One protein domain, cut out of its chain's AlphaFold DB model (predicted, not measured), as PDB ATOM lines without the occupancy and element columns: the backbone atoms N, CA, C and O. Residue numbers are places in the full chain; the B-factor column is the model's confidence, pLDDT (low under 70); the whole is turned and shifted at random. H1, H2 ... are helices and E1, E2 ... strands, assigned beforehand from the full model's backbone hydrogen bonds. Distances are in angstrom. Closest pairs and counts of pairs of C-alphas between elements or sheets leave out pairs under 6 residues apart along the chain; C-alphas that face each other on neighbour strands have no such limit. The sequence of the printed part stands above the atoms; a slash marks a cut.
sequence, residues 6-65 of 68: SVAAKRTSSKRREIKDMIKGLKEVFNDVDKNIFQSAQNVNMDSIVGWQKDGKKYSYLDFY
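AT A GLANCE: This is residues 6 to 65 of the 68 residues of an uncharacterized protein of Clostridiales bacterium GWD2_32_59 (UniProt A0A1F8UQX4). This is an open arch: the long helix H1 makes one leg, H2 turns off from its end at a corner, and a long link runs from H2 to a small two-stranded hairpin, E1 and E2, with the short helix H3 at its end. The two ends of the arch stay apart, and residues 6 to 14 make a tail before H1. The printed part has 60 residues, with three named helices and two named strands in the order H1, H2, E1, E2, H3; the sheet's order is E1 - E2, antiparallel, and the class is mixed, helices and strands. The whole is extended, with a radius of gyration of the C-alphas of 16.3 A and spans of 41 by 34 by 20 A.

IN THESE COORDINATES: Look first for strand E1, residues 51 to 54, which begins at C-alpha 51 at (-84.424, -1.187, 150.626), and strand E2, residues 57 to 60; each is 10.2 A long. Helix H3, residues 61 to 64, follows directly, 5.7 A long, and ends at C-alpha 64 at (-92.839, 5.237, 148.518). Go back to C-alpha 15 at (-75.987, -15.441, 160.234), where helix H1, residues 15 to 29, begins its run of 22.0 A. Helix H2, residues 33 to 39, is 9.9 A long.

HOW THE PARTS SIT: Start at the hairpin E1 and E2, where the directions stand at 156 degrees, antiparallel. Here you find N 52 and O 59 at 2.9 A and N 59 and O 52 at 2.8 A, both within hydrogen-bond range. The closest C-alphas of E1 and H3 are those of Gly 51 and Tyr 61, 5.7 A apart. Move to H1 and H2: they only just touch, and only at the corner by their link, with 3 pairs of C-alphas within 8 A, the closest being those of Lys 27 and Val 33 at 6.0 A. H1 touches H2 with residues 23 to 27 alone. Their lines stand at a steep tilt of 65 degrees, opposite ways. H1 is apart from E1, E2 and H3, and H2 is apart from E2 and H3. In H2 every O i to N i+4 pair is within hydrogen-bond range, in H1 9 of 11 are, and H3 is too short for such a pair.

THE WHOLE: The two C-alphas farthest apart, those of Ala 9 and Tyr 65, are 43.3 A from each other. The printed part has no cut. The link from H2 to E1, 11 residues, is long; the other three links are tight. Residues 6 to 22, of which 15 to 22 belong to H1, stand free, and so do residues 38 to 45, of which 38 to 39 belong to H2. The mean pLDDT of the printed part is 88.0; look for values under 70 at residues 6 to 13.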
ATOM      1  N   SER A   6     -65.910 -12.738 173.426       64.06
ATOM      2  CA  SER A   6     -66.836 -13.603 172.670       64.06
ATOM      3  C   SER A   6     -66.666 -13.519 171.142       64.06
ATOM      4  O   SER A   6     -66.833 -14.531 170.455       64.06
ATOM      5  N   VAL A   7     -66.263 -12.358 170.612       64.38
ATOM      6  CA  VAL A   7     -65.932 -12.164 169.187       64.38
ATOM      7  C   VAL A   7     -64.568 -12.787 168.876       64.38
ATOM      8  O   VAL A   7     -64.437 -13.535 167.906       64.38
ATOM      9  N   ALA A   8     -63.578 -12.559 169.747       60.69
ATOM     10  CA  ALA A   8     -62.240 -13.145 169.641       60.69
ATOM     11  C   ALA A   8     -62.258 -14.682 169.761       60.69
ATOM     12  O   ALA A   8     -61.567 -15.374 169.017       60.69
ATOM     13  N   ALA A   9     -63.125 -15.230 170.619       66.56
ATOM     14  CA  ALA A   9     -63.337 -16.670 170.769       66.56
ATOM     15  C   ALA A   9     -64.180 -17.298 169.640       66.56
ATOM     16  O   ALA A   9     -64.577 -18.459 169.757       66.56
ATOM     17  N   LYS A  10     -64.505 -16.555 168.565       60.22
ATOM     18  CA  LYS A  10     -65.353 -17.014 167.446       60.22
ATOM     19  C   LYS A  10     -66.726 -17.551 167.893       60.22
ATOM     20  O   LYS A  10     -67.361 -18.283 167.131       60.22
ATOM     21  N   ARG A  11     -67.199 -17.178 169.089       60.06
ATOM     22  CA  ARG A  11     -68.493 -17.597 169.658       60.06
ATOM     23  C   ARG A  11     -69.663 -16.740 169.175       60.06
ATOM     24  O   ARG A  11     -70.809 -17.062 169.454       60.06
ATOM     25  N   THR A  12     -69.397 -15.676 168.422       58.88
ATOM     26  CA  THR A  12     -70.436 -14.920 167.723       58.88
ATOM     27  C   THR A  12     -70.846 -15.673 166.454       58.88
ATOM     28  O   THR A  12     -70.248 -15.505 165.384       58.88
ATOM     29  N   SER A  13     -71.858 -16.532 166.567       64.31
ATOM     30  CA  SER A  13     -72.571 -17.106 165.423       64.31
ATOM     31  C   SER A  13     -73.427 -16.017 164.772       64.31
ATOM     32  O   SER A  13     -74.601 -15.830 165.074       64.31
ATOM     33  N   SER A  14     -72.818 -15.220 163.894       84.44
ATOM     34  CA  SER A  14     -73.605 -14.344 163.025       84.44
ATOM     35  C   SER A  14     -74.167 -15.158 161.864       84.44
ATOM     36  O   SER A  14     -73.452 -15.974 161.278       84.44
ATOM     37  N   LYS A  15     -75.403 -14.863 161.454       85.31
ATOM     38  CA  LYS A  15     -75.987 -15.441 160.234       85.31
ATOM     39  C   LYS A  15     -75.105 -15.196 159.008       85.31
ATOM     40  O   LYS A  15     -74.935 -16.077 158.178       85.31
ATOM     41  N   ARG A  16     -74.409 -14.051 158.958       88.50
ATOM     42  CA  ARG A  16     -73.405 -13.757 157.923       88.50
ATOM     43  C   ARG A  16     -72.270 -14.787 157.874       88.50
ATOM     44  O   ARG A  16     -71.779 -15.079 156.790       88.50
ATOM     45  N   ARG A  17     -71.818 -15.304 159.018       88.69
ATOM     46  CA  ARG A  17     -70.779 -16.340 159.066       88.69
ATOM     47  C   ARG A  17     -71.321 -17.689 158.605       88.69
ATOM     48  O   ARG A  17     -70.675 -18.317 157.781       88.69
ATOM     49  N   GLU A  18     -72.508 -18.072 159.070       91.12
ATOM     50  CA  GLU A  18     -73.169 -19.317 158.645       91.12
ATOM     51  C   GLU A  18     -73.334 -19.371 157.115       91.12
ATOM     52  O   GLU A  18     -72.976 -20.366 156.490       91.12
ATOM     53  N   ILE A  19     -73.766 -18.268 156.491       93.81
ATOM     54  CA  ILE A  19     -73.879 -18.171 155.027       93.81
ATOM     55  C   ILE A  19     -72.510 -18.283 154.337       93.81
ATOM     56  O   ILE A  19     -72.395 -18.948 153.312       93.81
ATOM     57  N   LYS A  20     -71.451 -17.676 154.889       93.25
ATOM     58  CA  LYS A  20     -70.093 -17.796 154.325       93.25
ATOM     59  C   LYS A  20     -69.568 -19.231 154.376       93.25
ATOM     60  O   LYS A  20     -68.954 -19.676 153.409       93.25
ATOM     61  N   ASP A  21     -69.819 -19.941 155.473       94.31
ATOM     62  CA  ASP A  21     -69.417 -21.342 155.624       94.31
ATOM     63  C   ASP A  21     -70.214 -22.244 154.658       94.31
ATOM     64  O   ASP A  21     -69.633 -23.118 154.015       94.31
ATOM     65  N   MET A  22     -71.506 -21.966 154.449       94.75
ATOM     66  CA  MET A  22     -72.327 -22.642 153.434       94.75
ATOM     67  C   MET A  22     -71.812 -22.402 152.005       94.75
ATOM     68  O   MET A  22     -71.654 -23.354 151.243       94.75
ATOM     69  N   ILE A  23     -71.507 -21.149 151.642       95.62
ATOM     70  CA  ILE A  23     -70.934 -20.810 150.327       95.62
ATOM     71  C   ILE A  23     -69.610 -21.549 150.116       95.62
ATOM     72  O   ILE A  23     -69.348 -22.026 149.015       95.62
ATOM     73  N   LYS A  24     -68.784 -21.684 151.162       95.38
ATOM     74  CA  LYS A  24     -67.533 -22.445 151.081       95.38
ATOM     75  C   LYS A  24     -67.783 -23.910 150.711       95.38
ATOM     76  O   LYS A  24     -67.104 -24.404 149.822       95.38
ATOM     77  N   GLY A  25     -68.769 -24.563 151.330       96.06
ATOM     78  CA  GLY A  25     -69.157 -25.929 150.963       96.06
ATOM     79  C   GLY A  25     -69.695 -26.033 149.530       96.06
ATOM     80  O   GLY A  25     -69.345 -26.953 148.800       96.06
ATOM     81  N   LEU A  26     -70.481 -25.049 149.077       96.12
ATOM     82  CA  LEU A  26     -70.995 -25.024 147.701       96.12
ATOM     83  C   LEU A  26     -69.876 -24.938 146.652       96.12
ATOM     84  O   LEU A  26     -69.998 -25.542 145.589       96.12
ATOM     85  N   LYS A  27     -68.775 -24.236 146.950       95.81
ATOM     86  CA  LYS A  27     -67.618 -24.130 146.044       95.81
ATOM     87  C   LYS A  27     -66.904 -25.460 145.800       95.81
ATOM     88  O   LYS A  27     -66.220 -25.587 144.794       95.81
ATOM     89  N   GLU A  28     -67.041 -26.433 146.698       96.25
ATOM     90  CA  GLU A  28     -66.420 -27.756 146.541       96.25
ATOM     91  C   GLU A  28     -67.170 -28.625 145.521       96.25
ATOM     92  O   GLU A  28     -66.572 -29.495 144.895       96.25
ATOM     93  N   VAL A  29     -68.471 -28.376 145.330       96.25
ATOM     94  CA  VAL A  29     -69.344 -29.160 144.439       96.25
ATOM     95  C   VAL A  29     -69.720 -28.426 143.151       96.25
ATOM     96  O   VAL A  29     -70.119 -29.063 142.178       96.25
ATOM     97  N   PHE A  30     -69.604 -27.096 143.122       95.44
ATOM     98  CA  PHE A  30     -69.973 -26.267 141.979       95.44
ATOM     99  C   PHE A  30     -68.942 -25.151 141.755       95.44
ATOM    100  O   PHE A  30     -68.747 -24.277 142.595       95.44
ATOM    101  N   ASN A  31     -68.287 -25.157 140.591       93.44
ATOM    102  CA  ASN A  31     -67.188 -24.228 140.300       93.44
ATOM    103  C   ASN A  31     -67.661 -22.793 140.005       93.44
ATOM    104  O   ASN A  31     -66.931 -21.839 140.261       93.44
ATOM    105  N   ASP A  32     -68.894 -22.623 139.520       96.69
ATOM    106  CA  ASP A  32     -69.438 -21.322 139.104       96.69
ATOM    107  C   ASP A  32     -70.247 -20.616 140.215       96.69
ATOM    108  O   ASP A  32     -70.988 -19.669 139.942       96.69
ATOM    109  N   VAL A  33     -70.112 -21.030 141.485       96.06
ATOM    110  CA  VAL A  33     -70.813 -20.399 142.628       96.06
ATOM    111  C   VAL A  33     -70.586 -18.889 142.657       96.06
ATOM    112  O   VAL A  33     -71.542 -18.125 142.772       96.06
ATOM    113  N   ASP A  34     -69.334 -18.448 142.526       94.62
ATOM    114  CA  ASP A  34     -68.989 -17.023 142.591       94.62
ATOM    115  C   ASP A  34     -69.614 -16.233 141.436       94.62
ATOM    116  O   ASP A  34     -70.135 -15.134 141.638       94.62
ATOM    117  N   LYS A  35     -69.625 -16.821 140.235       95.62
ATOM    118  CA  LYS A  35     -70.251 -16.234 139.048       95.62
ATOM    119  C   LYS A  35     -71.755 -16.068 139.252       95.62
ATOM    120  O   LYS A  35     -72.276 -14.983 139.012       95.62
ATOM    121  N   ASN A  36     -72.438 -17.099 139.743       95.06
ATOM    122  CA  ASN A  36     -73.884 -17.053 139.963       95.06
ATOM    123  C   ASN A  36     -74.268 -16.081 141.090       95.06
ATOM    124  O   ASN A  36     -75.256 -15.360 140.962       95.06
ATOM    125  N   ILE A  37     -73.472 -16.008 142.165       94.75
ATOM    126  CA  ILE A  37     -73.660 -15.011 143.232       94.75
ATOM    127  C   ILE A  37     -73.488 -13.590 142.684       94.75
ATOM    128  O   ILE A  37     -74.227 -12.695 143.075       94.75
ATOM    129  N   PHE A  38     -72.534 -13.360 141.783       94.19
ATOM    130  CA  PHE A  38     -72.372 -12.040 141.174       94.19
ATOM    131  C   PHE A  38     -73.517 -11.705 140.208       94.19
ATOM    132  O   PHE A  38     -74.034 -10.588 140.210       94.19
ATOM    133  N   GLN A  39     -73.950 -12.678 139.404       95.06
ATOM    134  CA  GLN A  39     -75.054 -12.508 138.458       95.06
ATOM    135  C   GLN A  39     -76.394 -12.228 139.146       95.06
ATOM    136  O   GLN A  39     -77.200 -11.475 138.599       95.06
ATOM    137  N   SER A  40     -76.624 -12.756 140.354       92.00
ATOM    138  CA  SER A  40     -77.866 -12.512 141.100       92.00
ATOM    139  C   SER A  40     -78.087 -11.041 141.474       92.00
ATOM    140  O   SER A  40     -79.206 -10.677 141.819       92.00
ATOM    141  N   ALA A  41     -77.064 -10.186 141.360       90.38
ATOM    142  CA  ALA A  41     -77.165  -8.747 141.598       90.38
ATOM    143  C   ALA A  41     -77.448  -7.904 140.335       90.38
ATOM    144  O   ALA A  41     -77.648  -6.699 140.458       90.38
ATOM    145  N   GLN A  42     -77.432  -8.482 139.126       90.88
ATOM    146  CA  GLN A  42     -77.430  -7.702 137.874       90.88
ATOM    147  C   GLN A  42     -78.820  -7.288 137.376       90.88
ATOM    148  O   GLN A  42     -78.993  -6.158 136.932       90.88
ATOM    149  N   ASN A  43     -79.796  -8.197 137.419       89.31
ATOM    150  CA  ASN A  43     -81.152  -7.963 136.911       89.31
ATOM    151  C   ASN A  43     -82.181  -8.308 137.992       89.31
ATOM    152  O   ASN A  43     -82.908  -9.297 137.898       89.31
ATOM    153  N   VAL A  44     -82.153  -7.538 139.074       88.56
ATOM    154  CA  VAL A  44     -83.037  -7.723 140.227       88.56
ATOM    155  C   VAL A  44     -84.344  -6.957 140.028       88.56
ATOM    156  O   VAL A  44     -84.337  -5.828 139.545       88.56
ATOM    157  N   ASN A  45     -85.468  -7.565 140.415       89.00
ATOM    158  CA  ASN A  45     -86.761  -6.884 140.416       89.00
ATOM    159  C   ASN A  45     -86.796  -5.836 141.539       89.00
ATOM    160  O   ASN A  45     -86.794  -6.206 142.714       89.00
ATOM    161  N   MET A  46     -86.847  -4.553 141.179       84.62
ATOM    162  CA  MET A  46     -86.861  -3.442 142.137       84.62
ATOM    163  C   MET A  46     -88.093  -3.464 143.047       84.62
ATOM    164  O   MET A  46     -87.958  -3.172 144.232       84.62
ATOM    165  N   ASP A  47     -89.242  -3.932 142.551       83.62
ATOM    166  CA  ASP A  47     -90.485  -4.032 143.333       83.62
ATOM    167  C   ASP A  47     -90.387  -5.076 144.460       83.62
ATOM    168  O   ASP A  47     -91.210  -5.128 145.368       83.62
ATOM    169  N   SER A  48     -89.372  -5.943 144.410       85.69
ATOM    170  CA  SER A  48     -89.109  -6.972 145.423       85.69
ATOM    171  C   SER A  48     -88.015  -6.572 146.423       85.69
ATOM    172  O   SER A  48     -87.645  -7.374 147.286       85.69
ATOM    173  N   ILE A  49     -87.465  -5.356 146.320       89.19
ATOM    174  CA  ILE A  49     -86.370  -4.879 147.171       89.19
ATOM    175  C   ILE A  49     -86.921  -3.948 148.254       89.19
ATOM    176  O   ILE A  49     -87.288  -2.810 147.997       89.19
ATOM    177  N   VAL A  50     -86.883  -4.404 149.509       91.69
ATOM    178  CA  VAL A  50     -87.373  -3.633 150.673       91.69
ATOM    179  C   VAL A  50     -86.527  -2.385 150.957       91.69
ATOM    180  O   VAL A  50     -87.015  -1.415 151.540       91.69
ATOM    181  N   GLY A  51     -85.257  -2.379 150.553       92.56
ATOM    182  CA  GLY A  51     -84.424  -1.187 150.626       92.56
ATOM    183  C   GLY A  51     -83.122  -1.303 149.846       92.56
ATOM    184  O   GLY A  51     -82.536  -2.381 149.729       92.56
ATOM    185  N   TRP A  52     -82.669  -0.171 149.318       92.69
ATOM    186  CA  TRP A  52     -81.474  -0.047 148.488       92.69
ATOM    187  C   TRP A  52     -80.701   1.228 148.838       92.69
ATOM    188  O   TRP A  52     -81.175   2.094 149.573       92.69
ATOM    189  N   GLN A  53     -79.473   1.346 148.335       93.06
ATOM    190  CA  GLN A  53     -78.660   2.548 148.491       93.06
ATOM    191  C   GLN A  53     -78.321   3.115 147.115       93.06
ATOM    192  O   GLN A  53     -77.835   2.388 146.250       93.06
ATOM    193  N   LYS A  54     -78.546   4.416 146.932       92.50
ATOM    194  CA  LYS A  54     -78.198   5.159 145.718       92.50
ATOM    195  C   LYS A  54     -77.583   6.500 146.117       92.50
ATOM    196  O   LYS A  54     -78.110   7.183 146.990       92.50
ATOM    197  N   ASP A  55     -76.433   6.837 145.537       94.19
ATOM    198  CA  ASP A  55     -75.717   8.102 145.776       94.19
ATOM    199  C   ASP A  55     -75.478   8.413 147.265       94.19
ATOM    200  O   ASP A  55     -75.648   9.533 147.744       94.19
ATOM    201  N   GLY A  56     -75.130   7.382 148.041       94.31
ATOM    202  CA  GLY A  56     -74.899   7.503 149.482       94.31
ATOM    203  C   GLY A  56     -76.172   7.551 150.337       94.31
ATOM    204  O   GLY A  56     -76.076   7.339 151.546       94.31
ATOM    205  N   LYS A  57     -77.354   7.732 149.739       95.06
ATOM    206  CA  LYS A  57     -78.649   7.745 150.431       95.06
ATOM    207  C   LYS A  57     -79.272   6.356 150.453       95.06
ATOM    208  O   LYS A  57     -79.223   5.624 149.465       95.06
ATOM    209  N   LYS A  58     -79.835   5.985 151.601       94.19
ATOM    210  CA  LYS A  58     -80.622   4.760 151.753       94.19
ATOM    211  C   LYS A  58     -82.078   5.077 151.453       94.19
ATOM    212  O   LYS A  58     -82.568   6.102 151.913       94.19
ATOM    213  N   TYR A  59     -82.708   4.180 150.722       92.50
ATOM    214  CA  TYR A  59     -84.114   4.204 150.368       92.50
ATOM    215  C   TYR A  59     -84.742   2.914 150.885       92.50
ATOM    216  O   TYR A  59     -84.104   1.853 150.833       92.50
ATOM    217  N   SER A  60     -85.965   2.991 151.383       92.56
ATOM    218  CA  SER A  60     -86.820   1.835 151.617       92.56
ATOM    219  C   SER A  60     -87.982   1.866 150.638       92.56
ATOM    220  O   SER A  60     -88.487   2.932 150.316       92.56
ATOM    221  N   TYR A  61     -88.455   0.693 150.222       87.38
ATOM    222  CA  TYR A  61     -89.753   0.571 149.562       87.38
ATOM    223  C   TYR A  61     -90.866   1.275 150.362       87.38
ATOM    224  O   TYR A  61     -91.738   1.905 149.777       87.38
ATOM    225  N   LEU A  62     -90.789   1.237 151.699       89.69
ATOM    226  CA  LEU A  62     -91.754   1.890 152.587       89.69
ATOM    227  C   LEU A  62     -91.792   3.416 152.433       89.69
ATOM    228  O   LEU A  62     -92.818   4.007 152.743       89.69
ATOM    229  N   ASP A  63     -90.717   4.043 151.943       87.81
ATOM    230  CA  ASP A  63     -90.677   5.495 151.720       87.81
ATOM    231  C   ASP A  63     -91.620   5.928 150.581       87.81
ATOM    232  O   ASP A  63     -92.007   7.088 150.527       87.81
ATOM    233  N   PHE A  64     -91.994   4.999 149.695       85.19
ATOM    234  CA  PHE A  64     -92.839   5.237 148.518       85.19
ATOM    235  C   PHE A  64     -94.213   4.560 148.631       85.19
ATOM    236  O   PHE A  64     -95.003   4.613 147.698       85.19
ATOM    237  N   TYR A  65     -94.496   3.888 149.752       83.25
ATOM    238  CA  TYR A  65     -95.690   3.049 149.906       83.25
ATOM    239  C   TYR A  65     -96.999   3.850 149.941       83.25
ATOM    240  O   TYR A  65     -98.033   3.339 149.526       83.25
TER     241      TYR A  65